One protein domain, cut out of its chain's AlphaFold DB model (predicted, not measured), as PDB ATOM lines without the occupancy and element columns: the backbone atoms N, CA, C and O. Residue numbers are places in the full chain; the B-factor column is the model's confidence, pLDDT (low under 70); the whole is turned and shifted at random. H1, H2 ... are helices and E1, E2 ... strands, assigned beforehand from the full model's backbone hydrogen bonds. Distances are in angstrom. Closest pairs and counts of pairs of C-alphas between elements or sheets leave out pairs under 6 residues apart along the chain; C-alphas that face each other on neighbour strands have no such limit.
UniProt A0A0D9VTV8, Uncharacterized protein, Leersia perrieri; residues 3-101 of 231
ATOM      1  N   GLN A   3     245.144 348.769 412.842       75.94
ATOM      2  CA  GLN A   3     245.059 348.555 414.292       75.94
ATOM      3  C   GLN A   3     246.416 348.677 415.011       75.94
ATOM      4  O   GLN A   3     246.464 349.157 416.133       75.94
ATOM      5  N   GLN A   4     247.521 348.275 414.371       72.31
ATOM      6  CA  GLN A   4     248.874 348.400 414.942       72.31
ATOM      7  C   GLN A   4     249.406 349.837 414.862       72.31
ATOM      8  O   GLN A   4     250.214 350.229 415.691       72.31
ATOM      9  N   ALA A   5     248.934 350.623 413.892       72.50
ATOM     10  CA  ALA A   5     249.244 352.046 413.751       72.50
ATOM     11  C   ALA A   5     248.292 352.969 414.531       72.50
ATOM     12  O   ALA A   5     248.275 354.175 414.286       72.50
ATOM     13  N   ASN A   6     247.510 352.418 415.465       79.44
ATOM     14  CA  ASN A   6     246.559 353.153 416.302       79.44
ATOM     15  C   ASN A   6     245.492 353.926 415.511       79.44
ATOM     16  O   ASN A   6     245.044 354.987 415.942       79.44
ATOM     17  N   PHE A   7     245.060 353.404 414.361       82.12
ATOM     18  CA  PHE A   7     243.870 353.933 413.699       82.12
ATOM     19  C   PHE A   7     242.624 353.566 414.516       82.12
ATOM     20  O   PHE A   7     242.397 352.378 414.766       82.12
ATOM     21  N   PRO A   8     241.813 354.556 414.935       78.00
ATOM     22  CA  PRO A   8     240.692 354.320 415.842       78.00
ATOM     23  C   PRO A   8     239.515 353.624 415.156       78.00
ATOM     24  O   PRO A   8     238.714 352.970 415.820       78.00
ATOM     25  N   GLN A   9     239.402 353.757 413.832       83.00
ATOM     26  CA  GLN A   9     238.281 353.235 413.061       83.00
ATOM     27  C   GLN A   9     238.720 352.215 412.020       83.00
ATOM     28  O   GLN A   9     239.829 352.252 411.482       83.00
ATOM     29  N   THR A  10     237.814 351.282 411.733       85.88
ATOM     30  CA  THR A  10     237.989 350.331 410.641       85.88
ATOM     31  C   THR A  10     237.839 351.041 409.297       85.88
ATOM     32  O   THR A  10     236.958 351.895 409.167       85.88
ATOM     33  N   PRO A  11     238.643 350.669 408.288       87.12
ATOM     34  CA  PRO A  11     238.510 351.218 406.946       87.12
ATOM     35  C   PRO A  11     237.128 350.906 406.367       87.12
ATOM     36  O   PRO A  11     236.604 349.807 406.565       87.12
ATOM     37  N   GLN A  12     236.556 351.860 405.640       89.81
ATOM     38  CA  GLN A  12     235.262 351.709 404.977       89.81
ATOM     39  C   GLN A  12     235.474 351.559 403.474       89.81
ATOM     40  O   GLN A  12     236.270 352.289 402.888       89.81
ATOM     41  N   TYR A  13     234.757 350.618 402.861       85.88
ATOM     42  CA  TYR A  13     234.777 350.408 401.419       85.88
ATOM     43  C   TYR A  13     233.413 350.741 400.822       85.88
ATOM     44  O   TYR A  13     232.408 350.147 401.215       85.88
ATOM     45  N   ASN A  14     233.398 351.627 399.831       87.62
ATOM     46  CA  ASN A  14     232.244 351.880 398.975       87.62
ATOM     47  C   ASN A  14     232.534 351.316 397.586       87.62
ATOM     48  O   ASN A  14     233.624 351.504 397.052       87.62
ATOM     49  N   ILE A  15     231.570 350.618 396.992       86.56
ATOM     50  CA  ILE A  15     231.725 350.034 395.657       86.56
ATOM     51  C   ILE A  15     230.754 350.720 394.710       86.56
ATOM     52  O   ILE A  15     229.545 350.737 394.936       86.56
ATOM     53  N   PHE A  16     231.303 351.232 393.620       83.81
ATOM     54  CA  PHE A  16     230.587 351.813 392.503       83.81
ATOM     55  C   PHE A  16     230.671 350.866 391.309       83.81
ATOM     56  O   PHE A  16     231.688 350.204 391.083       83.81
ATOM     57  N   VAL A  17     229.576 350.778 390.561       85.19
ATOM     58  CA  VAL A  17     229.483 349.949 389.360       85.19
ATOM     59  C   VAL A  17     229.317 350.874 388.170       85.19
ATOM     60  O   VAL A  17     228.296 351.548 388.047       85.19
ATOM     61  N   ASP A  18     230.305 350.854 387.288       75.25
ATOM     62  CA  ASP A  18     230.315 351.622 386.055       75.25
ATOM     63  C   ASP A  18     230.011 350.681 384.885       75.25
ATOM     64  O   ASP A  18     230.691 349.678 384.650       75.25
ATOM     65  N   GLN A  19     228.956 350.983 384.132       74.69
ATOM     66  CA  GLN A  19     228.636 350.244 382.913       74.69
ATOM     67  C   GLN A  19     229.451 350.824 381.756       74.69
ATOM     68  O   GLN A  19     229.127 351.885 381.228       74.69
ATOM     69  N   TYR A  20     230.517 350.123 381.368       64.06
ATOM     70  CA  TYR A  20     231.390 350.540 380.270       64.06
ATOM     71  C   TYR A  20     230.774 350.215 378.900       64.06
ATOM     72  O   TYR A  20     230.917 350.971 377.942       64.06
ATOM     73  N   SER A  21     230.050 349.094 378.795       62.66
ATOM     74  CA  SER A  21     229.257 348.738 377.611       62.66
ATOM     75  C   SER A  21     228.110 347.786 377.965       62.66
ATOM     76  O   SER A  21     228.034 347.289 379.085       62.66
ATOM     77  N   ALA A  22     227.259 347.448 376.989       64.06
ATOM     78  CA  ALA A  22     226.155 346.494 377.159       64.06
ATOM     79  C   ALA A  22     226.583 345.098 377.668       64.06
ATOM     80  O   ALA A  22     225.742 344.334 378.128       64.06
ATOM     81  N   SER A  23     227.875 344.759 377.579       66.75
ATOM     82  CA  SER A  23     228.433 343.483 378.055       66.75
ATOM     83  C   SER A  23     229.605 343.637 379.029       66.75
ATOM     84  O   SER A  23     230.129 342.633 379.504       66.75
ATOM     85  N   GLN A  24     230.029 344.870 379.333       64.12
ATOM     86  CA  GLN A  24     231.187 345.129 380.186       64.12
ATOM     87  C   GLN A  24     230.814 346.042 381.346       64.12
ATOM     88  O   GLN A  24     230.398 347.185 381.157       64.12
ATOM     89  N   THR A  25     231.030 345.527 382.547       73.44
ATOM     90  CA  THR A  25     230.911 346.254 383.807       73.44
ATOM     91  C   THR A  25     232.295 346.421 384.408       73.44
ATOM     92  O   THR A  25     233.002 345.432 384.616       73.44
ATOM     93  N   SER A  26     232.671 347.658 384.694       78.25
ATOM     94  CA  SER A  26     233.806 347.977 385.548       78.25
ATOM     95  C   SER A  26     233.308 348.298 386.953       78.25
ATOM     96  O   SER A  26     232.191 348.773 387.156       78.25
ATOM     97  N   TYR A  27     234.144 348.021 387.934       79.31
ATOM     98  CA  TYR A  27     233.906 348.294 389.338       79.31
ATOM     99  C   TYR A  27     234.959 349.280 389.810       79.31
ATOM    100  O   TYR A  27     236.137 349.128 389.487       79.31
ATOM    101  N   ARG A  28     234.533 350.255 390.606       83.50
ATOM    102  CA  ARG A  28     235.421 351.163 391.322       83.50
ATOM    103  C   ARG A  28     235.176 351.008 392.809       83.50
ATOM    104  O   ARG A  28     234.046 351.147 393.265       83.50
ATOM    105  N   ALA A  29     236.222 350.722 393.562       83.75
ATOM    106  CA  ALA A  29     236.188 350.715 395.009       83.75
ATOM    107  C   ALA A  29     236.791 352.015 395.536       83.75
ATOM    108  O   ALA A  29     237.885 352.407 395.142       83.75
ATOM    109  N   GLU A  30     236.086 352.664 396.446       85.88
ATOM    110  CA  GLU A  30     236.593 353.750 397.271       85.88
ATOM    111  C   GLU A  30     236.878 353.196 398.663       85.88
ATOM    112  O   GLU A  30     236.003 352.619 399.306       85.88
ATOM    113  N   LEU A  31     238.110 353.367 399.118       86.56
ATOM    114  CA  LEU A  31     238.583 353.003 400.440       86.56
ATOM    115  C   LEU A  31     238.813 354.279 401.243       86.56
ATOM    116  O   LEU A  31     239.716 355.055 400.930       86.56
ATOM    117  N   LEU A  32     238.015 354.465 402.291       87.44
ATOM    118  CA  LEU A  32     238.144 355.558 403.243       87.44
ATOM    119  C   LEU A  32     238.834 355.055 404.514       87.44
ATOM    120  O   LEU A  32     238.352 354.140 405.190       87.44
ATOM    121  N   ILE A  33     239.952 355.682 404.855       86.94
ATOM    122  CA  ILE A  33     240.688 355.467 406.098       86.94
ATOM    123  C   ILE A  33     240.672 356.786 406.850       86.94
ATOM    124  O   ILE A  33     241.279 357.758 406.411       86.94
ATOM    125  N   GLN A  34     239.974 356.821 407.978       85.38
ATOM    126  CA  GLN A  34     239.911 358.040 408.773       85.38
ATOM    127  C   GLN A  34     241.255 358.359 409.417       85.38
ATOM    128  O   GLN A  34     241.997 357.447 409.797       85.38
ATOM    129  N   GLY A  35     241.555 359.651 409.542       81.12
ATOM    130  CA  GLY A  35     242.758 360.121 410.223       81.12
ATOM    131  C   GLY A  35     242.832 359.624 411.671       81.12
ATOM    132  O   GLY A  35     241.812 359.358 412.315       81.12
ATOM    133  N   ARG A  36     244.047 359.478 412.216       80.88
ATOM    134  CA  ARG A  36     244.211 359.038 413.615       80.88
ATOM    135  C   ARG A  36     243.809 360.128 414.603       80.88
ATOM    136  O   ARG A  36     243.331 359.818 415.688       80.88
ATOM    137  N   ASN A  37     244.014 361.385 414.213       78.88
ATOM    138  CA  ASN A  37     243.803 362.581 415.023       78.88
ATOM    139  C   ASN A  37     243.140 363.677 414.181       78.88
ATOM    140  O   ASN A  37     243.247 363.659 412.962       78.88
ATOM    141  N   GLU A  38     242.584 364.702 414.828       75.62
ATOM    142  CA  GLU A  38     241.947 365.863 414.170       75.62
ATOM    143  C   GLU A  38     242.876 366.636 413.210       75.62
ATOM    144  O   GLU A  38     242.412 367.349 412.324       75.62
ATOM    145  N   ASN A  39     244.194 366.486 413.370       73.75
ATOM    146  CA  ASN A  39     245.205 367.112 412.514       73.75
ATOM    147  C   ASN A  39     245.547 366.279 411.269       73.75
ATOM    148  O   ASN A  39     246.228 366.770 410.368       73.75
ATOM    149  N   GLU A  40     245.152 365.009 411.245       74.44
ATOM    150  CA  GLU A  40     245.427 364.087 410.151       74.44
ATOM    151  C   GLU A  40     244.157 363.988 409.303       74.44
ATOM    152  O   GLU A  40     243.101 363.609 409.797       74.44
ATOM    153  N   GLY A  41     244.241 364.396 408.036       78.75
ATOM    154  CA  GLY A  41     243.100 364.315 407.129       78.75
ATOM    155  C   GLY A  41     242.742 362.866 406.808       78.75
ATOM    156  O   GLY A  41     243.612 361.991 406.789       78.75
ATOM    157  N   ASP A  42     241.467 362.632 406.511       83.62
ATOM    158  CA  ASP A  42     241.009 361.339 406.019       83.62
ATOM    159  C   ASP A  42     241.699 360.992 404.697       83.62
ATOM    160  O   ASP A  42     241.921 361.838 403.824       83.62
ATOM    161  N   ILE A  43     242.055 359.720 404.559       83.88
ATOM    162  CA  ILE A  43     242.726 359.182 403.387       83.88
ATOM    163  C   ILE A  43     241.681 358.447 402.563       83.88
ATOM    164  O   ILE A  43     241.150 357.422 402.990       83.88
ATOM    165  N   THR A  44     241.439 358.945 401.357       85.62
ATOM    166  CA  THR A  44     240.559 358.294 400.388       85.62
ATOM    167  C   THR A  44     241.384 357.752 399.232       85.62
ATOM    168  O   THR A  44     242.164 358.481 398.614       85.62
ATOM    169  N   VAL A  45     241.222 356.465 398.940       82.75
ATOM    170  CA  VAL A  45     241.933 355.770 397.863       82.75
ATOM    171  C   VAL A  45     240.928 355.101 396.947       82.75
ATOM    172  O   VAL A  45     239.977 354.487 397.413       82.75
ATOM    173  N   TYR A  46     241.164 355.190 395.644       84.69
ATOM    174  CA  TYR A  46     240.328 354.549 394.637       84.69
ATOM    175  C   TYR A  46     241.085 353.395 393.982       84.69
ATOM    176  O   TYR A  46     242.264 353.542 393.662       84.69
ATOM    177  N   GLY A  47     240.407 352.268 393.793       78.00
ATOM    178  CA  GLY A  47     240.881 351.127 393.011       78.00
ATOM    179  C   GLY A  47     239.855 350.758 391.950       78.00
ATOM    180  O   GLY A  47     238.653 350.808 392.217       78.00
ATOM    181  N   ASP A  48     240.313 350.396 390.761       79.25
ATOM    182  CA  ASP A  48     239.462 350.046 389.633       79.25
ATOM    183  C   ASP A  48     239.601 348.540 389.328       79.25
ATOM    184  O   ASP A  48     240.585 347.866 389.622       79.25
ATOM    185  N   GLY A  49     238.578 347.929 388.749       71.56
ATOM    186  CA  GLY A  49     238.667 346.510 388.435       71.56
ATOM    187  C   GLY A  49     237.514 345.991 387.607       71.56
ATOM    188  O   GLY A  49     236.433 346.563 387.567       71.56
ATOM    189  N   TRP A  50     237.721 344.848 386.963       77.44
ATOM    190  CA  TRP A  50     236.657 344.157 386.220       77.44
ATOM    191  C   TRP A  50     235.749 343.314 387.122       77.44
ATOM    192  O   TRP A  50     234.738 342.780 386.677       77.44
ATOM    193  N   SER A  51     236.095 343.205 388.405       78.69
ATOM    194  CA  SER A  51     235.275 342.608 389.455       78.69
ATOM    195  C   SER A  51     235.318 343.470 390.717       78.69
ATOM    196  O   SER A  51     236.309 344.160 390.971       78.69
ATOM    197  N   ALA A  52     234.275 343.379 391.542       77.12
ATOM    198  CA  ALA A  52     234.228 344.055 392.836       77.12
ATOM    199  C   ALA A  52     235.434 343.693 393.721       77.12
ATOM    200  O   ALA A  52     236.050 344.570 394.311       77.12
ATOM    201  N   ILE A  53     235.820 342.413 393.751       81.25
ATOM    202  CA  ILE A  53     236.954 341.925 394.550       81.25
ATOM    203  C   ILE A  53     238.268 342.529 394.046       81.25
ATOM    204  O   ILE A  53     239.028 343.069 394.839       81.25
ATOM    205  N   SER A  54     238.504 342.535 392.728       77.25
ATOM    206  CA  SER A  54     239.728 343.130 392.172       77.25
ATOM    207  C   SER A  54     239.838 344.633 392.436       77.25
ATOM    208  O   SER A  54     240.939 345.115 392.676       77.25
ATOM    209  N   ALA A  55     238.714 345.360 392.418       75.69
ATOM    210  CA  ALA A  55     238.703 346.788 392.721       75.69
ATOM    211  C   ALA A  55     239.023 347.044 394.207       75.69
ATOM    212  O   ALA A  55     239.811 347.933 394.526       75.69
ATOM    213  N   LEU A  56     238.467 346.228 395.115       82.81
ATOM    214  CA  LEU A  56     238.776 346.282 396.549       82.81
ATOM    215  C   LEU A  56     240.251 345.968 396.829       82.81
ATOM    216  O   LEU A  56     240.899 346.703 397.575       82.81
ATOM    217  N   ASP A  57     240.786 344.910 396.215       81.62
ATOM    218  CA  ASP A  57     242.188 344.513 396.368       81.62
ATOM    219  C   ASP A  57     243.137 345.597 395.846       81.62
ATOM    220  O   ASP A  57     244.150 345.890 396.488       81.62
ATOM    221  N   GLU A  58     242.806 346.241 394.721       78.62
ATOM    222  CA  GLU A  58     243.592 347.364 394.209       78.62
ATOM    223  C   GLU A  58     243.544 348.574 395.154       78.62
ATOM    224  O   GLU A  58     244.597 349.124 395.490       78.62
ATOM    225  N   ALA A  59     242.360 348.953 395.644       81.31
ATOM    226  CA  ALA A  59     242.224 350.055 396.596       81.31
ATOM    227  C   ALA A  59     243.037 349.789 397.878       81.31
ATOM    228  O   ALA A  59     243.765 350.663 398.356       81.31
ATOM    229  N   ALA A  60     242.985 348.556 398.395       82.75
ATOM    230  CA  ALA A  60     243.763 348.129 399.555       82.75
ATOM    231  C   ALA A  60     245.277 348.167 399.287       82.75
ATOM    232  O   ALA A  60     246.044 348.679 400.110       82.75
ATOM    233  N   TYR A  61     245.715 347.651 398.134       81.44
ATOM    234  CA  TYR A  61     247.116 347.655 397.705       81.44
ATOM    235  C   TYR A  61     247.683 349.079 397.657       81.44
ATOM    236  O   TYR A  61     248.757 349.351 398.207       81.44
ATOM    237  N   LEU A  62     246.939 350.003 397.044       80.81
ATOM    238  CA  LEU A  62     247.331 351.404 396.915       80.81
ATOM    239  C   LEU A  62     247.370 352.113 398.272       80.81
ATOM    240  O   LEU A  62     248.341 352.817 398.563       80.81
ATOM    241  N   ALA A  63     246.376 351.883 399.132       83.19
ATOM    242  CA  ALA A  63     246.353 352.456 400.473       83.19
ATOM    243  C   ALA A  63     247.522 351.968 401.336       83.19
ATOM    244  O   ALA A  63     248.134 352.761 402.051       83.19
ATOM    245  N   MET A  64     247.892 350.689 401.236       80.56
ATOM    246  CA  MET A  64     249.070 350.164 401.932       80.56
ATOM    247  C   MET A  64     250.374 350.770 401.423       80.56
ATOM    248  O   MET A  64     251.237 351.117 402.232       80.56
ATOM    249  N   GLY A  65     250.505 350.947 400.106       76.69
ATOM    250  CA  GLY A  65     251.642 351.656 399.520       76.69
ATOM    251  C   GLY A  65     251.757 353.084 400.056       76.69
ATOM    252  O   GLY A  65     252.828 353.488 400.509       76.69
ATOM    253  N   TYR A  66     250.644 353.821 400.077       80.75
ATOM    254  CA  TYR A  66     250.595 355.180 400.615       80.75
ATOM    255  C   TYR A  66     250.990 355.232 402.095       80.75
ATOM    256  O   TYR A  66     251.907 355.967 402.460       80.75
ATOM    257  N   LEU A  67     250.360 354.408 402.934       78.06
ATOM    258  CA  LEU A  67     250.606 354.387 404.378       78.06
ATOM    259  C   LEU A  67     252.040 353.997 404.727       78.06
ATOM    260  O   LEU A  67     252.599 354.519 405.683       78.06
ATOM    261  N   ARG A  68     252.671 353.127 403.937       72.81
ATOM    262  CA  ARG A  68     254.085 352.784 404.120       72.81
ATOM    263  C   ARG A  68     255.010 353.970 403.857       72.81
ATOM    264  O   ARG A  68     256.038 354.102 404.515       72.81
ATOM    265  N   HIS A  69     254.679 354.798 402.869       75.69
ATOM    266  CA  HIS A  69     255.475 355.974 402.539       75.69
ATOM    267  C   HIS A  69     255.282 357.111 403.540       75.69
ATOM    268  O   HIS A  69     256.240 357.826 403.829       75.69
ATOM    269  N   THR A  70     254.069 357.282 404.064       73.62
ATOM    270  CA  THR A  70     253.747 358.376 404.984       73.62
ATOM    271  C   THR A  70     254.029 358.038 406.445       73.62
ATOM    272  O   THR A  70     254.400 358.930 407.205       73.62
ATOM    273  N   LEU A  71     253.918 356.765 406.837       73.88
ATOM    274  CA  LEU A  71     254.116 356.288 408.205       73.88
ATOM    275  C   LEU A  71     255.233 355.229 408.245       73.88
ATOM    276  O   LEU A  71     254.966 354.037 408.071       73.88
ATOM    277  N   PRO A  72     256.494 355.624 408.503       68.62
ATOM    278  CA  PRO A  72     257.625 354.693 408.506       68.62
ATOM    279  C   PRO A  72     257.503 353.594 409.574       68.62
ATOM    280  O   PRO A  72     257.993 352.491 409.358       68.62
ATOM    281  N   GLU A  73     256.776 353.845 410.666       69.25
ATOM    282  CA  GLU A  73     256.449 352.854 411.707       69.25
ATOM    283  C   GLU A  73     255.701 351.635 411.145       69.25
ATOM    284  O   GLU A  73     255.877 350.510 411.610       69.25
ATOM    285  N   LEU A  74     254.894 351.835 410.098       65.94
ATOM    286  CA  LEU A  74     254.183 350.746 409.441       65.94
ATOM    287  C   LEU A  74     255.102 349.926 408.536       65.94
ATOM    288  O   LEU A  74     254.835 348.746 408.338       65.94
ATOM    289  N   ALA A  75     256.194 350.493 408.013       63.47
ATOM    290  CA  ALA A  75     257.043 349.828 407.025       63.47
ATOM    291  C   ALA A  75     257.718 348.543 407.538       63.47
ATOM    292  O   ALA A  75     258.039 347.673 406.728       63.47
ATOM    293  N   GLU A  76     257.908 348.413 408.853       60.22
ATOM    294  CA  GLU A  76     258.588 347.272 409.480       60.22
ATOM    295  C   GLU A  76     257.649 346.091 409.795       60.22
ATOM    296  O   GLU A  76     258.116 344.978 410.016       60.22
ATOM    297  N   HIS A  77     256.328 346.299 409.803       55.81
ATOM    298  CA  HIS A  77     255.365 345.349 410.388       55.81
ATOM    299  C   HIS A  77     254.638 344.451 409.363       55.81
ATOM    300  O   HIS A  77     253.631 343.819 409.695       55.81
ATOM    301  N   PHE A  78     255.114 344.358 408.114       58.12
ATOM    302  CA  PHE A  78     254.403 343.641 407.043       58.12
ATOM    303  C   PHE A  78     255.008 342.285 406.664       58.12
ATOM    304  O   PHE A  78     256.137 342.203 406.190       58.12
ATOM    305  N   LEU A  79     254.178 341.236 406.756       54.06
ATOM    306  CA  LEU A  79     254.422 339.894 406.200       54.06
ATOM    307  C   LEU A  79     253.517 339.555 404.998       54.06
ATOM    308  O   LEU A  79     253.794 338.590 404.292       54.06
ATOM    309  N   HIS A  80     252.445 340.318 404.743       52.44
ATOM    310  CA  HIS A  80     251.471 340.002 403.694       52.44
ATOM    311  C   HIS A  80     251.093 341.233 402.864       52.44
ATOM    312  O   HIS A  80     250.744 342.275 403.416       52.44
ATOM    313  N   TYR A  81     251.172 341.085 401.541       56.22
ATOM    314  CA  TYR A  81     250.803 342.083 400.541       56.22
ATOM    315  C   TYR A  81     249.697 341.462 399.678       56.22
ATOM    316  O   TYR A  81     249.927 340.373 399.142       56.22
ATOM    317  N   PRO A  82     248.514 342.084 399.533       55.69
ATOM    318  CA  PRO A  82     247.527 341.603 398.582       55.69
ATOM    319  C   PRO A  82     248.110 341.718 397.178       55.69
ATOM    320  O   PRO A  82     248.886 342.628 396.867       55.69
ATOM    321  N   SER A  83     247.767 340.758 396.331       53.94
ATOM    322  CA  SER A  83     248.177 340.767 394.936       53.94
ATOM    323  C   SER A  83     247.596 341.988 394.231       53.94
ATOM    324  O   SER A  83     246.392 342.221 394.294       53.94
ATOM    325  N   HIS A  84     248.442 342.731 393.517       52.47
ATOM    326  CA  HIS A  84     247.968 343.739 392.577       52.47
ATOM    327  C   HIS A  84     247.073 343.048 391.539       52.47
ATOM    328  O   HIS A  84     247.500 342.087 390.887       52.47
ATOM    329  N   GLY A  85     245.821 343.494 391.420       51.47
ATOM    330  CA  GLY A  85     244.915 342.991 390.399       51.47
ATOM    331  C   GLY A  85     245.526 343.265 389.029       51.47
ATOM    332  O   GLY A  85     245.720 344.418 388.670       51.47
ATOM    333  N   GLN A  86     245.831 342.219 388.254       47.03
ATOM    334  CA  GLN A  86     246.554 342.311 386.971       47.03
ATOM    335  C   GLN A  86     245.874 343.197 385.903       47.03
ATOM    336  O   GLN A  86     246.435 343.393 384.831       47.03
ATOM    337  N   ASN A  87     244.688 343.742 386.193       46.50
ATOM    338  CA  ASN A  87     243.858 344.507 385.272       46.50
ATOM    339  C   ASN A  87     243.410 345.880 385.828       46.50
ATOM    340  O   ASN A  87     242.484 346.465 385.264       46.50
ATOM    341  N   GLY A  88     244.005 346.356 386.929       44.66
ATOM    342  CA  GLY A  88     243.696 347.654 387.541       44.66
ATOM    343  C   GLY A  88     244.150 348.816 386.657       44.66
ATOM    344  O   GLY A  88     245.326 348.934 386.304       44.66
ATOM    345  N   GLY A  89     243.196 349.630 386.206       45.88
ATOM    346  CA  GLY A  89     243.475 350.855 385.463       45.88
ATOM    347  C   GLY A  89     244.093 351.894 386.394       45.88
ATOM    348  O   GLY A  89     243.688 352.012 387.541       45.88
ATOM    349  N   ALA A  90     245.078 352.644 385.895       43.47
ATOM    350  CA  ALA A  90     245.844 353.640 386.640       43.47
ATOM    351  C   ALA A  90     244.983 354.496 387.595       43.47
ATOM    352  O   ALA A  90     244.316 355.445 387.171       43.47
ATOM    353  N   ALA A  91     245.043 354.191 388.893       44.12
ATOM    354  CA  ALA A  91     244.380 354.976 389.922       44.12
ATOM    355  C   ALA A  91     244.895 356.423 389.903       44.12
ATOM    356  O   ALA A  91     246.098 356.691 390.004       44.12
ATOM    357  N   THR A  92     243.970 357.369 389.755       39.28
ATOM    358  CA  THR A  92     244.268 358.802 389.758       39.28
ATOM    359  C   THR A  92     243.980 359.352 391.151       39.28
ATOM    360  O   THR A  92     242.828 359.428 391.568       39.28
ATOM    361  N   PHE A  93     245.025 359.739 391.881       35.97
ATOM    362  CA  PHE A  93     244.887 360.419 393.167       35.97
ATOM    363  C   PHE A  93     244.576 361.913 392.949       35.97
ATOM    364  O   PHE A  93     245.344 362.589 392.252       35.97
ATOM    365  N   PRO A  94     243.534 362.492 393.572       36.00
ATOM    366  CA  PRO A  94     243.386 363.940 393.627       36.00
ATOM    367  C   PRO A  94     244.440 364.502 394.595       36.00
ATOM    368  O   PRO A  94     244.332 364.363 395.807       36.00
ATOM    369  N   GLY A  95     245.507 365.093 394.049       39.94
ATOM    370  CA  GLY A  95     246.597 365.719 394.818       39.94
ATOM    371  C   GLY A  95     247.933 364.968 394.795       39.94
ATOM    372  O   GLY A  95     248.966 365.552 395.111       39.94
ATOM    373  N   LEU A  96     247.947 363.724 394.315       40.72
ATOM    374  CA  LEU A  96     249.159 362.985 393.958       40.72
ATOM    375  C   LEU A  96     249.096 362.635 392.469       40.72
ATOM    376  O   LEU A  96     248.987 361.475 392.081       40.72
ATOM    377  N   VAL A  97     249.235 363.651 391.612       40.03
ATOM    378  CA  VAL A  97     249.718 363.431 390.238       40.03
ATOM    379  C   VAL A  97     251.205 363.087 390.329       40.03
ATOM    380  O   VAL A  97     252.084 363.841 389.919       40.03
ATOM    381  N   MET A  98     251.506 361.943 390.929       40.84
ATOM    382  CA  MET A  98     252.745 361.249 390.648       40.84
ATOM    383  C   MET A  98     252.470 360.453 389.375       40.84
ATOM    384  O   MET A  98     251.447 359.783 389.306       40.84
ATOM    385  N   PRO A  99     253.317 360.527 388.343       44.44
ATOM    386  CA  PRO A  99     253.317 359.554 387.269       44.44
ATOM    387  C   PRO A  99     254.199 358.384 387.741       44.44
ATOM    388  O   PRO A  99     255.394 358.385 387.414       44.44
ATOM    389  N   PRO A 100     253.690 357.406 388.530       48.88
ATOM    390  CA  PRO A 100     254.497 356.270 388.981       48.88
ATOM    391  C   PRO A 100     255.074 355.523 387.779       48.88
ATOM    392  O   PRO A 100     256.222 355.092 387.808       48.88
ATOM    393  N   ASP A 101     254.349 355.520 386.662       53.91
ATOM    394  CA  ASP A 101     254.790 354.963 385.392       53.91
ATOM    395  C   ASP A 101     256.071 355.594 384.855       53.91
ATOM    396  O   ASP A 101     256.899 354.876 384.310       53.91
TER     397      ASP A 101
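AT A GLANCE: This is residues 3 to 101 of the 231 residues of an uncharacterized protein of Leersia perrieri (UniProt A0A0D9VTV8). A long helix, H1, packs slantwise over one face of a twisted three-stranded sheet, in two layers; residues 76 to 101 fold back past it. The printed part, 99 residues, mixed in class, runs E1, E2, E3, H1, H2, its strands a meander of antiparallel neighbours. It is compact, radius of gyration of the C-alphas 14.3 A, spanning 45 by 26 by 25 A.

HOW THE PARTS SIT: E1, residues 12 to 21, E2, 24 to 33, and E3, 43 to 49, form two hairpins; N 14 to O 30 and N 29 to O 47 are each 2.8 A, within hydrogen-bond range. H1, residues 52 to 70, every O i to N i+4 pair within range, is on the sheet, its C-alpha 59 closest to E3's C-alpha 47, 4.0 A. H2, residues 72 to 75, too short for such pairs, touches H1 only at the corner.

IN THESE COORDINATES: E1 begins at C-alpha 12 (235.262, 351.709, 404.977); H1, 27.1 A long, ends at C-alpha 70 (253.747, 358.376, 404.984).

THE WHOLE: The printed part has no cut; residues 20 to 24 and 72 to 101 are under pLDDT 70.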